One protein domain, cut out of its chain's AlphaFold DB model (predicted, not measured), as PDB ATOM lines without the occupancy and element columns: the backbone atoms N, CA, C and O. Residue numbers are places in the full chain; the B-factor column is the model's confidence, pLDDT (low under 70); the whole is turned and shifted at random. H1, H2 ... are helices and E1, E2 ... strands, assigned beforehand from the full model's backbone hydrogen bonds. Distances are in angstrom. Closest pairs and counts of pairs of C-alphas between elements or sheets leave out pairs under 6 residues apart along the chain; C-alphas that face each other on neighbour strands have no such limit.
ATOM      1  N   LYS A   7      92.262  87.116 108.411       97.75
ATOM      2  CA  LYS A   7      92.893  87.970 109.418       97.75
ATOM      3  C   LYS A   7      93.060  89.383 108.886       97.75
ATOM      4  O   LYS A   7      93.599  89.588 107.803       97.75
ATOM      5  N   TYR A   8      92.661  90.351 109.697       97.56
ATOM      6  CA  TYR A   8      92.662  91.758 109.342       97.56
ATOM      7  C   TYR A   8      93.376  92.588 110.395       97.56
ATOM      8  O   TYR A   8      93.115  92.471 111.596       97.56
ATOM      9  N   LYS A   9      94.237  93.492 109.935       98.12
ATOM     10  CA  LYS A   9      94.728  94.597 110.753       98.12
ATOM     11  C   LYS A   9      93.692  95.715 110.743       98.12
ATOM     12  O   LYS A   9      93.247  96.153 109.685       98.12
ATOM     13  N   VAL A  10      93.340  96.209 111.924       97.00
ATOM     14  CA  VAL A  10      92.478  97.383 112.075       97.00
ATOM     15  C   VAL A  10      93.325  98.631 111.869       97.00
ATOM     16  O   VAL A  10      94.240  98.903 112.646       97.00
ATOM     17  N   ILE A  11      93.030  99.396 110.824       95.88
ATOM     18  CA  ILE A  11      93.775 100.609 110.477       95.88
ATOM     19  C   ILE A  11      93.160 101.828 111.151       95.88
ATOM     20  O   ILE A  11      93.864 102.615 111.779       95.88
ATOM     21  N   ALA A  12      91.841 101.974 111.050       93.19
ATOM     22  CA  ALA A  12      91.121 103.110 111.605       93.19
ATOM     23  C   ALA A  12      89.699 102.722 112.000       93.19
ATOM     24  O   ALA A  12      89.094 101.828 111.410       93.19
ATOM     25  N   THR A  13      89.161 103.445 112.975       93.19
ATOM     26  CA  THR A  13      87.791 103.303 113.469       93.19
ATOM     27  C   THR A  13      87.141 104.681 113.528       93.19
ATOM     28  O   THR A  13      87.765 105.642 113.979       93.19
ATOM     29  N   LEU A  14      85.884 104.776 113.107       92.62
ATOM     30  CA  LEU A  14      85.063 105.979 113.208       92.62
ATOM     31  C   LEU A  14      83.692 105.595 113.755       92.62
ATOM     32  O   LEU A  14      82.998 104.784 113.151       92.62
ATOM     33  N   ASP A  15      83.293 106.193 114.872       93.44
ATOM     34  CA  ASP A  15      81.925 106.082 115.374       93.44
ATOM     35  C   ASP A  15      81.001 106.873 114.437       93.44
ATOM     36  O   ASP A  15      81.198 108.070 114.228       93.44
ATOM     37  N   ILE A  16      80.030 106.196 113.827       92.81
ATOM     38  CA  ILE A  16      79.061 106.820 112.912       92.81
ATOM     39  C   ILE A  16      77.674 106.968 113.542       92.81
ATOM     40  O   ILE A  16      76.762 107.481 112.898       92.81
ATOM     41  N   SER A  17      77.508 106.549 114.797       93.88
ATOM     42  CA  SER A  17      76.286 106.769 115.575       93.88
ATOM     43  C   SER A  17      76.301 108.107 116.319       93.88
ATOM     44  O   SER A  17      75.251 108.566 116.763       93.88
ATOM     45  N   ARG A  18      77.465 108.758 116.454       91.62
ATOM     46  CA  ARG A  18      77.599 110.098 117.050       91.62
ATOM     47  C   ARG A  18      78.047 111.144 116.042       91.62
ATOM     48  O   ARG A  18      78.852 110.876 115.153       91.62
ATOM     49  N   SER A  19      77.608 112.384 116.258       90.69
ATOM     50  CA  SER A  19      78.123 113.528 115.507       90.69
ATOM     51  C   SER A  19      79.629 113.712 115.739       90.69
ATOM     52  O   SER A  19      80.148 113.407 116.816       90.69
ATOM     53  N   LEU A  20      80.329 114.261 114.744       91.12
ATOM     54  CA  LEU A  20      81.755 114.578 114.863       91.12
ATOM     55  C   LEU A  20      82.035 115.578 116.001       91.12
ATOM     56  O   LEU A  20      83.048 115.451 116.682       91.12
ATOM     57  N   PHE A  21      81.122 116.525 116.251       89.25
ATOM     58  CA  PHE A  21      81.222 117.479 117.364       89.25
ATOM     59  C   PHE A  21      81.193 116.766 118.717       89.25
ATOM     60  O   PHE A  21      82.086 116.952 119.538       89.25
ATOM     61  N   THR A  22      80.230 115.866 118.918       89.06
ATOM     62  CA  THR A  22      80.116 115.097 120.165       89.06
ATOM     63  C   THR A  22      81.333 114.202 120.391       89.06
ATOM     64  O   THR A  22      81.754 114.023 121.526       89.06
ATOM     65  N   GLN A  23      81.925 113.652 119.329       89.12
ATOM     66  CA  GLN A  23      83.168 112.875 119.425       89.12
ATOM     67  C   GLN A  23      84.389 113.746 119.762       89.12
ATOM     68  O   GLN A  23      85.310 113.281 120.434       89.12
ATOM     69  N   GLN A  24      84.410 115.003 119.308       87.50
ATOM     70  CA  GLN A  24      85.464 115.961 119.636       87.50
ATOM     71  C   GLN A  24      85.401 116.401 121.108       87.50
ATOM     72  O   GLN A  24      86.440 116.471 121.768       87.50
ATOM     73  N   GLU A  25      84.197 116.688 121.610       86.69
ATOM     74  CA  GLU A  25      83.946 117.112 122.993       86.69
ATOM     75  C   GLU A  25      84.066 115.944 123.978       86.69
ATOM     76  O   GLU A  25      84.732 116.053 125.008       86.69
ATOM     77  N   ASN A  26      83.467 114.800 123.639       80.81
ATOM     78  CA  ASN A  26      83.448 113.596 124.457       80.81
ATOM     79  C   ASN A  26      84.285 112.491 123.806       80.81
ATOM     80  O   ASN A  26      83.803 111.663 123.026       80.81
ATOM     81  N   LYS A  27      85.560 112.472 124.206       81.12
ATOM     82  CA  LYS A  27      86.624 111.604 123.683       81.12
ATOM     83  C   LYS A  27      86.466 110.118 124.040       81.12
ATOM     84  O   LYS A  27      87.359 109.323 123.762       81.12
ATOM     85  N   THR A  28      85.356 109.744 124.670       82.50
ATOM     86  CA  THR A  28      85.075 108.371 125.089       82.50
ATOM     87  C   THR A  28      84.510 107.575 123.921       82.50
ATOM     88  O   THR A  28      83.604 108.041 123.224       82.50
ATOM     89  N   THR A  29      85.005 106.359 123.712       81.88
ATOM     90  CA  THR A  29      84.397 105.410 122.772       81.88
ATOM     91  C   THR A  29      83.169 104.764 123.406       81.88
ATOM     92  O   THR A  29      83.214 104.345 124.560       81.88
ATOM     93  N   VAL A  30      82.074 104.653 122.655       83.88
ATOM     94  CA  VAL A  30      80.849 103.989 123.115       83.88
ATOM     95  C   VAL A  30      80.753 102.635 122.427       83.88
ATOM     96  O   VAL A  30      80.395 102.559 121.259       83.88
ATOM     97  N   ASN A  31      81.068 101.557 123.148       82.75
ATOM     98  CA  ASN A  31      81.130 100.203 122.586       82.75
ATOM     99  C   ASN A  31      79.795  99.736 121.976       82.75
ATOM    100  O   ASN A  31      79.804  98.858 121.146       82.75
ATOM    101  N   THR A  32      78.636 100.293 122.314       88.31
ATOM    102  CA  THR A  32      77.358  99.844 121.722       88.31
ATOM    103  C   THR A  32      77.039 100.475 120.362       88.31
ATOM    104  O   THR A  32      76.040 100.115 119.744       88.31
ATOM    105  N   ASN A  33      77.850 101.430 119.898       93.06
ATOM    106  CA  ASN A  33      77.591 102.179 118.669       93.06
ATOM    107  C   ASN A  33      78.009 101.422 117.405       93.06
ATOM    108  O   ASN A  33      78.809 100.483 117.438       93.06
ATOM    109  N   VAL A  34      77.518 101.892 116.259       94.62
ATOM    110  CA  VAL A  34      77.993 101.436 114.955       94.62
ATOM    111  C   VAL A  34      79.288 102.163 114.614       94.62
ATOM    112  O   VAL A  34      79.344 103.395 114.591       94.62
ATOM    113  N   HIS A  35      80.325 101.392 114.308       94.75
ATOM    114  CA  HIS A  35      81.628 101.923 113.932       94.75
ATOM    115  C   HIS A  35      81.958 101.545 112.500       94.75
ATOM    116  O   HIS A  35      81.942 100.373 112.141       94.75
ATOM    117  N   LYS A  36      82.311 102.530 111.680       94.38
ATOM    118  CA  LYS A  36      82.936 102.297 110.383       94.38
ATOM    119  C   LYS A  36      84.418 102.012 110.609       94.38
ATOM    120  O   LYS A  36      85.121 102.822 111.211       94.38
ATOM    121  N   VAL A  37      84.887 100.871 110.126       94.50
ATOM    122  CA  VAL A  37      86.240 100.370 110.363       94.50
ATOM    123  C   VAL A  37      86.943 100.136 109.032       94.50
ATOM    124  O   VAL A  37      86.382  99.525 108.122       94.50
ATOM    125  N   LEU A  38      88.173 100.638 108.931       94.81
ATOM    126  CA  LEU A  38      89.091 100.334 107.840       94.81
ATOM    127  C   LEU A  38      89.953  99.138 108.244       94.81
ATOM    128  O   LEU A  38      90.690  99.203 109.231       94.81
ATOM    129  N   LEU A  39      89.842  98.064 107.475       96.06
ATOM    130  CA  LEU A  39      90.536  96.800 107.670       96.06
ATOM    131  C   LEU A  39      91.553  96.588 106.550       96.06
ATOM    132  O   LEU A  39      91.284  96.944 105.406       96.06
ATOM    133  N   GLN A  40      92.681  95.964 106.870       97.31
ATOM    134  CA  GLN A  40      93.708  95.584 105.903       97.31
ATOM    135  C   GLN A  40      93.978  94.080 105.980       97.31
ATOM    136  O   GLN A  40      94.214  93.563 107.075       97.31
ATOM    137  N   ASN A  41      93.982  93.399 104.834       95.38
ATOM    138  CA  ASN A  41      94.410  92.006 104.690       95.38
ATOM    139  C   ASN A  41      95.413  91.923 103.531       95.38
ATOM    140  O   ASN A  41      95.057  92.149 102.378       95.38
ATOM    141  N   GLY A  42      96.687  91.676 103.852       93.56
ATOM    142  CA  GLY A  42      97.777  91.826 102.888       93.56
ATOM    143  C   GLY A  42      97.867  93.264 102.366       93.56
ATOM    144  O   GLY A  42      97.993  94.209 103.148       93.56
ATOM    145  N   GLU A  43      97.787  93.424 101.046       93.88
ATOM    146  CA  GLU A  43      97.802  94.726 100.364       93.88
ATOM    147  C   GLU A  43      96.395  95.323 100.172       93.88
ATOM    148  O   GLU A  43      96.255  96.500  99.837       93.88
ATOM    149  N   GLU A  44      95.341  94.542 100.423       94.81
ATOM    150  CA  GLU A  44      93.961  94.952 100.189       94.81
ATOM    151  C   GLU A  44      93.350  95.655 101.406       94.81
ATOM    152  O   GLU A  44      93.569  95.274 102.561       94.81
ATOM    153  N   ASN A  45      92.530  96.673 101.130       94.94
ATOM    154  CA  ASN A  45      91.792  97.425 102.138       94.94
ATOM    155  C   ASN A  45      90.287  97.197 102.001       94.94
ATOM    156  O   ASN A  45      89.728  97.248 100.906       94.94
ATOM    157  N   PHE A  46      89.621  97.036 103.140       94.19
ATOM    158  CA  PHE A  46      88.189  96.792 103.234       94.19
ATOM    159  C   PHE A  46      87.543  97.768 104.206       94.19
ATOM    160  O   PHE A  46      88.124  98.151 105.222       94.19
ATOM    161  N   ILE A  47      86.304  98.142 103.910       93.81
ATOM    162  CA  ILE A  47      85.465  98.911 104.824       93.81
ATOM    163  C   ILE A  47      84.374  97.985 105.336       93.81
ATOM    164  O   ILE A  47      83.632  97.402 104.547       93.81
ATOM    165  N   ALA A  48      84.252  97.908 106.655       94.38
ATOM    166  CA  ALA A  48      83.180  97.194 107.328       94.38
ATOM    167  C   ALA A  48      82.573  98.070 108.430       94.38
ATOM    168  O   ALA A  48      83.193  99.017 108.916       94.38
ATOM    169  N   PHE A  49      81.343  97.765 108.812       95.19
ATOM    170  CA  PHE A  49      80.607  98.414 109.883       95.19
ATOM    171  C   PHE A  49      80.462  97.422 111.025       95.19
ATOM    172  O   PHE A  49      79.905  96.351 110.842       95.19
ATOM    173  N   PHE A  50      80.954  97.760 112.204       94.81
ATOM    174  CA  PHE A  50      80.866  96.895 113.371       94.81
ATOM    175  C   PHE A  50      79.749  97.372 114.284       94.81
ATOM    176  O   PHE A  50      79.699  98.558 114.630       94.81
ATOM    177  N   LEU A  51      78.862  96.453 114.671       93.56
ATOM    178  CA  LEU A  51      77.887  96.697 115.723       93.56
ATOM    179  C   LEU A  51      78.574  96.499 117.071       93.56
ATOM    180  O   LEU A  51      78.590  95.415 117.651       93.56
ATOM    181  N   GLY A  52      79.155  97.594 117.530       90.00
ATOM    182  CA  GLY A  52      79.991  97.641 118.699       90.00
ATOM    183  C   GLY A  52      81.404  97.122 118.499       90.00
ATOM    184  O   GLY A  52      81.661  96.222 117.701       90.00
ATOM    185  N   ILE A  53      82.341  97.754 119.204       91.56
ATOM    186  CA  ILE A  53      83.762  97.414 119.155       91.56
ATOM    187  C   ILE A  53      84.387  97.505 120.544       91.56
ATOM    188  O   ILE A  53      84.286  98.500 121.262       91.56
ATOM    189  N   ASN A  54      85.130  96.465 120.887       92.12
ATOM    190  CA  ASN A  54      86.026  96.407 122.040       92.12
ATOM    191  C   ASN A  54      87.504  96.386 121.599       92.12
ATOM    192  O   ASN A  54      88.375  95.950 122.352       92.12
ATOM    193  N   PHE A  55      87.776  96.858 120.379       94.56
ATOM    194  CA  PHE A  55      89.099  96.979 119.776       94.56
ATOM    195  C   PHE A  55      89.278  98.355 119.114       94.56
ATOM    196  O   PHE A  55      88.312  98.983 118.684       94.56
ATOM    197  N   GLY A  56      90.521  98.823 119.017       94.06
ATOM    198  CA  GLY A  56      90.900 100.068 118.346       94.06
ATOM    199  C   GLY A  56      91.895  99.870 117.198       94.06
ATOM    200  O   GLY A  56      92.230  98.733 116.847       94.06
ATOM    201  N   PRO A  57      92.405 100.969 116.614       94.50
ATOM    202  CA  PRO A  57      93.479 100.934 115.620       94.50
ATOM    203  C   PRO A  57      94.688 100.105 116.079       94.50
ATOM    204  O   PRO A  57      95.030 100.091 117.260       94.50
ATOM    205  N   ASN A  58      95.356  99.432 115.142       96.06
ATOM    206  CA  ASN A  58      96.450  98.470 115.354       96.06
ATOM    207  C   ASN A  58      96.068  97.148 116.039       96.06
ATOM    208  O   ASN A  58      96.950  96.323 116.303       96.06
ATOM    209  N   SER A  59      94.779  96.915 116.287       97.75
ATOM    210  CA  SER A  59      94.286  95.583 116.637       97.75
ATOM    211  C   SER A  59      94.395  94.629 115.445       97.75
ATOM    212  O   SER A  59      94.447  95.055 114.289       97.75
ATOM    213  N   VAL A  60      94.403  93.331 115.729       98.12
ATOM    214  CA  VAL A  60      94.267  92.268 114.731       98.12
ATOM    215  C   VAL A  60      93.021  91.471 115.078       98.12
ATOM    216  O   VAL A  60      92.909  90.964 116.196       98.12
ATOM    217  N   ILE A  61      92.101  91.374 114.128       97.50
ATOM    218  CA  ILE A  61      90.873  90.587 114.238       97.50
ATOM    219  C   ILE A  61      90.860  89.505 113.164       97.50
ATOM    220  O   ILE A  61      91.549  89.621 112.153       97.50
ATOM    221  N   GLU A  62      90.062  88.471 113.360       96.88
ATOM    222  CA  GLU A  62      89.797  87.468 112.336       96.88
ATOM    223  C   GLU A  62      88.297  87.320 112.144       96.88
ATOM    224  O   GLU A  62      87.553  87.113 113.103       96.88
ATOM    225  N   ILE A  63      87.867  87.489 110.898       95.69
ATOM    226  CA  ILE A  63      86.484  87.319 110.472       95.69
ATOM    227  C   ILE A  63      86.253  85.823 110.270       95.69
ATOM    228  O   ILE A  63      87.037  85.184 109.569       95.69
ATOM    229  N   LYS A  64      85.209  85.267 110.896       94.44
ATOM    230  CA  LYS A  64      84.962  83.814 110.951       94.44
ATOM    231  C   LYS A  64      84.443  83.240 109.642       94.44
ATOM    232  O   LYS A  64      84.799  82.120 109.306       94.44
ATOM    233  N   ASN A  65      83.605  83.995 108.938       91.75
ATOM    234  CA  ASN A  65      82.981  83.586 107.688       91.75
ATOM    235  C   ASN A  65      82.990  84.747 106.701       91.75
ATOM    236  O   ASN A  65      82.911  85.910 107.092       91.75
ATOM    237  N   ASP A  66      83.002  84.411 105.422       89.75
ATOM    238  CA  ASP A  66      82.690  85.340 104.348       89.75
ATOM    239  C   ASP A  66      81.400  86.127 104.646       89.75
ATOM    240  O   ASP A  66      80.338  85.535 104.834       89.75
ATOM    241  N   SER A  67      81.478  87.459 104.647       85.81
ATOM    242  CA  SER A  67      80.323  88.325 104.889       85.81
ATOM    243  C   SER A  67      79.916  89.082 103.630       85.81
ATOM    244  O   SER A  67      80.685  89.867 103.068       85.81
ATOM    245  N   GLU A  68      78.678  88.869 103.188       79.25
ATOM    246  CA  GLU A  68      78.074  89.614 102.074       79.25
ATOM    247  C   GLU A  68      77.532  90.980 102.506       79.25
ATOM    248  O   GLU A  68      77.466  91.918 101.708       79.25
ATOM    249  N   VAL A  69      77.167  91.097 103.782       68.06
ATOM    250  CA  VAL A  69      76.636  92.320 104.380       68.06
ATOM    251  C   VAL A  69      77.785  93.030 105.088       68.06
ATOM    252  O   VAL A  69      78.567  92.392 105.793       68.06
ATOM    253  N   PRO A  70      77.922  94.357 104.962       73.44
ATOM    254  CA  PRO A  70      79.058  95.036 105.556       73.44
ATOM    255  C   PRO A  70      78.884  95.248 107.069       73.44
ATOM    256  O   PRO A  70      79.717  95.926 107.650       73.44
ATOM    257  N   ILE A  71      77.825  94.721 107.705       89.62
ATOM    258  CA  ILE A  71      77.602  94.815 109.155       89.62
ATOM    259  C   ILE A  71      78.120  93.544 109.832       89.62
ATOM    260  O   ILE A  71      77.588  92.466 109.597       89.62
ATOM    261  N   ILE A  72      79.120  93.706 110.692       93.12
ATOM    262  CA  ILE A  72      79.799  92.659 111.450       93.12
ATOM    263  C   ILE A  72      79.377  92.758 112.918       93.12
ATOM    264  O   ILE A  72      79.456  93.833 113.524       93.12
ATOM    265  N   LYS A  73      78.922  91.648 113.497       92.19
ATOM    266  CA  LYS A  73      78.539  91.541 114.909       92.19
ATOM    267  C   LYS A  73      79.642  90.880 115.728       92.19
ATOM    268  O   LYS A  73      80.573  90.294 115.184       92.19
ATOM    269  N   ASN A  74      79.534  90.944 117.052       89.56
ATOM    270  CA  ASN A  74      80.531  90.378 117.971       89.56
ATOM    271  C   ASN A  74      80.730  88.865 117.795       89.56
ATOM    272  O   ASN A  74      81.821  88.353 118.028       89.56
ATOM    273  N   GLU A  75      79.696  88.150 117.363       91.88
ATOM    274  CA  GLU A  75      79.761  86.726 117.056       91.88
ATOM    275  C   GLU A  75      80.473  86.400 115.733       91.88
ATOM    276  O   GLU A  75      80.892  85.256 115.564       91.88
ATOM    277  N   ASP A  76      80.679  87.368 114.838       93.12
ATOM    278  CA  ASP A  76      81.213  87.144 113.486       93.12
ATOM    279  C   ASP A  76      82.745  87.211 113.415       93.12
ATOM    280  O   ASP A  76      83.345  86.864 112.396       93.12
ATOM    281  N   TYR A  77      83.402  87.638 114.496       94.50
ATOM    282  CA  TYR A  77      84.853  87.784 114.543       94.50
ATOM    283  C   TYR A  77      85.441  87.363 115.888       94.50
ATOM    284  O   TYR A  77      84.739  87.069 116.857       94.50
ATOM    285  N   PHE A  78      86.764  87.312 115.939       96.06
ATOM    286  CA  PHE A  78      87.523  87.227 117.177       96.06
ATOM    287  C   PHE A  78      88.703  88.187 117.153       96.06
ATOM    288  O   PHE A  78      89.202  88.565 116.094       96.06
ATOM    289  N   ILE A  79      89.146  88.601 118.336       96.88
ATOM    290  CA  ILE A  79      90.275  89.513 118.494       96.88
ATOM    291  C   ILE A  79      91.520  88.680 118.773       96.88
ATOM    292  O   ILE A  79      91.618  88.036 119.813       96.88
ATOM    293  N   ILE A  80      92.479  88.717 117.852       97.56
ATOM    294  CA  ILE A  80      93.782  88.055 118.000       97.56
ATOM    295  C   ILE A  80      94.722  88.940 118.813       97.56
ATOM    296  O   ILE A  80      95.404  88.482 119.725       97.56
ATOM    297  N   LYS A  81      94.762  90.231 118.473       97.81
ATOM    298  CA  LYS A  81      95.546  91.243 119.178       97.81
ATOM    299  C   LYS A  81      94.644  92.423 119.463       97.81
ATOM    300  O   LYS A  81      94.151  93.056 118.534       97.81
ATOM    301  N   ARG A  82      94.459  92.735 120.739       96.75
ATOM    302  CA  ARG A  82      93.662  93.880 121.161       96.75
ATOM    303  C   ARG A  82      94.552  95.099 121.356       96.75
ATOM    304  O   ARG A  82      95.563  95.028 122.046       96.75
ATOM    305  N   ASN A  83      94.130  96.212 120.781       96.44
ATOM    306  CA  ASN A  83      94.463  97.541 121.259       96.44
ATOM    307  C   ASN A  83      93.164  98.224 121.693       96.44
ATOM    308  O   ASN A  83      92.102  97.913 121.145       96.44
ATOM    309  N   ASP A  84      93.222  99.120 122.671       93.00
ATOM    310  CA  ASP A  84      91.998  99.722 123.188       93.00
ATOM    311  C   ASP A  84      91.359 100.697 122.185       93.00
ATOM    312  O   ASP A  84      92.067 101.371 121.426       93.00
ATOM    313  N   PRO A  85      90.014 100.775 122.144       90.69
ATOM    314  CA  PRO A  85      89.318 101.716 121.280       90.69
ATOM    315  C   PRO A  85      89.701 103.162 121.596       90.69
ATOM    316  O   PRO A  85      89.554 103.626 122.726       90.69
ATOM    317  N   SER A  86      90.104 103.909 120.574       88.44
ATOM    318  CA  SER A  86      90.459 105.321 120.696       88.44
ATOM    319  C   SER A  86      89.871 106.123 119.545       88.44
ATOM    320  O   SER A  86      89.940 105.694 118.391       88.44
ATOM    321  N   ILE A  87      89.366 107.319 119.835       87.06
ATOM    322  CA  ILE A  87      88.912 108.247 118.798       87.06
ATOM    323  C   ILE A  87      90.129 108.881 118.119       87.06
ATOM    324  O   ILE A  87      90.978 109.481 118.781       87.06
ATOM    325  N   ASN A  88      90.193 108.808 116.787       87.00
ATOM    326  CA  ASN A  88      91.180 109.559 116.014       87.00
ATOM    327  C   ASN A  88      90.755 111.036 115.925       87.00
ATOM    328  O   ASN A  88      90.045 111.449 115.006       87.00
ATOM    329  N   LEU A  89      91.174 111.831 116.910       87.56
ATOM    330  CA  LEU A  89      90.807 113.247 117.010       87.56
ATOM    331  C   LEU A  89      91.319 114.093 115.845       87.56
ATOM    332  O   LEU A  89      90.681 115.083 115.497       87.56
ATOM    333  N   GLU A  90      92.455 113.730 115.253       89.81
ATOM    334  CA  GLU A  90      92.987 114.428 114.085       89.81
ATOM    335  C   GLU A  90      92.045 114.260 112.889       89.81
ATOM    336  O   GLU A  90      91.604 115.247 112.301       89.81
ATOM    337  N   MET A  91      91.632 113.022 112.612       89.00
ATOM    338  CA  MET A  91      90.657 112.721 111.565       89.00
ATOM    339  C   MET A  91      89.310 113.413 111.824       89.00
ATOM    340  O   MET A  91      88.730 113.989 110.905       89.00
ATOM    341  N   VAL A  92      88.818 113.411 113.071       89.69
ATOM    342  CA  VAL A  92      87.573 114.112 113.440       89.69
ATOM    343  C   VAL A  92      87.672 115.611 113.136       89.69
ATOM    344  O   VAL A  92      86.757 116.166 112.528       89.69
ATOM    345  N   LYS A  93      88.786 116.264 113.493       91.31
ATOM    346  CA  LYS A  93      89.017 117.690 113.195       91.31
ATOM    347  C   LYS A  93      89.042 117.963 111.691       91.31
ATOM    348  O   LYS A  93      88.324 118.848 111.237       91.31
ATOM    349  N   GLN A  94      89.784 117.167 110.922       90.88
ATOM    350  CA  GLN A  94      89.855 117.312 109.462       90.88
ATOM    351  C   GLN A  94      88.474 117.166 108.801       90.88
ATOM    352  O   GLN A  94      88.130 117.909 107.882       90.88
ATOM    353  N   LEU A  95      87.651 116.224 109.273       89.50
ATOM    354  CA  LEU A  95      86.289 116.033 108.765       89.50
ATOM    355  C   LEU A  95      85.366 117.208 109.128       89.50
ATOM    356  O   LEU A  95      84.545 117.621 108.306       89.50
ATOM    357  N   LEU A  96      85.506 117.776 110.328       90.62
ATOM    358  CA  LEU A  96      84.774 118.978 110.736       90.62
ATOM    359  C   LEU A  96      85.161 120.201 109.895       90.62
ATOM    360  O   LEU A  96      84.283 120.965 109.496       90.62
ATOM    361  N   GLU A  97      86.446 120.380 109.596       91.75
ATOM    362  CA  GLU A  97      86.936 121.466 108.738       91.75
ATOM    363  C   GLU A  97      86.408 121.342 107.307       91.75
ATOM    364  O   GLU A  97      85.866 122.310 106.772       91.75
ATOM    365  N   LYS A  98      86.446 120.139 106.717       88.19
ATOM    366  CA  LYS A  98      85.847 119.883 105.395       88.19
ATOM    367  C   LYS A  98      84.360 120.240 105.347       88.19
ATOM    368  O   LYS A  98      83.900 120.833 104.376       88.19
ATOM    369  N   ASN A  99      83.614 119.939 106.410       79.81
ATOM    370  CA  ASN A  99      82.196 120.298 106.496       79.81
ATOM    371  C   ASN A  99      81.945 121.810 106.590       79.81
ATOM    372  O   ASN A  99      80.865 122.255 106.208       79.81
ATOM    373  N   LYS A 100      82.897 122.605 107.097       79.25
ATOM    374  CA  LYS A 100      82.792 124.074 107.085       79.25
ATOM    375  C   LYS A 100      83.017 124.639 105.684       79.25
ATOM    376  O   LYS A 100      82.310 125.560 105.298       79.25
ATOM    377  N   ILE A 101      83.958 124.066 104.933       67.38
ATOM    378  CA  ILE A 101      84.271 124.483 103.559       67.38
ATOM    379  C   ILE A 101      83.075 124.231 102.630       67.38
ATOM    380  O   ILE A 101      82.719 125.108 101.859       67.38
ATOM    381  N   ASN A 102      82.401 123.086 102.763       61.12
ATOM    382  CA  ASN A 102      81.250 122.717 101.924       61.12
ATOM    383  C   ASN A 102      79.937 123.459 102.254       61.12
ATOM    384  O   ASN A 102      78.906 123.162 101.653       61.12
ATOM    385  N   LYS A 103      79.934 124.348 103.256       57.38
ATOM    386  CA  LYS A 103      78.773 125.179 103.619       57.38
ATOM    387  C   LYS A 103      78.860 126.614 103.079       57.38
ATOM    388  O   LYS A 103      77.913 127.367 103.295       57.38
TER     389      LYS A 103
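This is residues 7 to 103 of the 104 residues of an uncharacterized protein of Anncaliia algerae PRA109 (UniProt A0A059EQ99). What is the main shape? A strongly twisted sheet of five strands curls into a small, incompletely closed barrel, where residues 71 to 72 of the link between E4 and E5 pair with E3. Beyond one end of the sheet, H1 and H2 pack on each other as a small head, from which residues 97 to 103 stick out. What is it made of? The printed part has 97 residues, with two named helices and five named strands in the order E1, H1, E2, E3, E4, E5, H2; the class is mixed, helices and strands. The sheet runs E3, E2, E1, E4, E5, all antiparallel. The whole is compact, with a radius of gyration of the C-alphas of 13.7 A, and elongated, spanning 41 by 25 by 22 A.

How do the inner strands pair? E1, residues 7 to 15, has staggered pairing: its residues 9 to 15 pair with E2, residues 34 to 41, and its residues 7 to 9 with E4, residues 60 to 63. N 11 and O 38 are 2.8 A apart, within hydrogen-bond range, as are N 8 and O 61 at 2.8 A. E1 bends by 67 degrees at residue 11. What stands at the edges? E2 and E3, residues 44 to 51, form a hairpin, with N 37 and O 48 at 2.8 A. E4 and E5, residues 77 to 81, form another, with N 80 and O 60 at 2.8 A. How far does the sheet turn? From edge to edge the strands' lines turn by 114 degrees and the way across turns by 87 degrees. Residues 49 to 50 of E3 pair with residues 71 to 72, parallel. Where are the helices? H1, residues 20 to 25, touches H2, residues 89 to 101, at a steep tilt of 52 degrees, opposite ways; the closest C-alphas, of Leu 20 and Val 92, are 6.0 A apart. Neither is on the sheet, each with 3 pairs of C-alphas within 10 A of it. In both, every O i to N i+4 pair is within hydrogen-bond range.

Where do the strands run? E1 begins with C-alpha 7 at (92.893, 87.970, 109.418) and is 22.0 A long. E2 measures 21.5 A, E3 22.4 A, E4 10.2 A and E5 12.2 A. Where do the helices lie? H1 is 8.8 A long and H2 18.7 A, ending with C-alpha 101 at (84.271, 124.483, 103.559).

How far does it reach? The two C-alphas farthest apart, of Ile 80 and Lys 103, are 42.5 A apart. Is it unbroken? The printed part has no cut, and its long link is E4 to E5, 13 residues. Where is confidence low? The mean pLDDT of the printed part is 90.5, with residue 69 and residues 101 to 103 under 70.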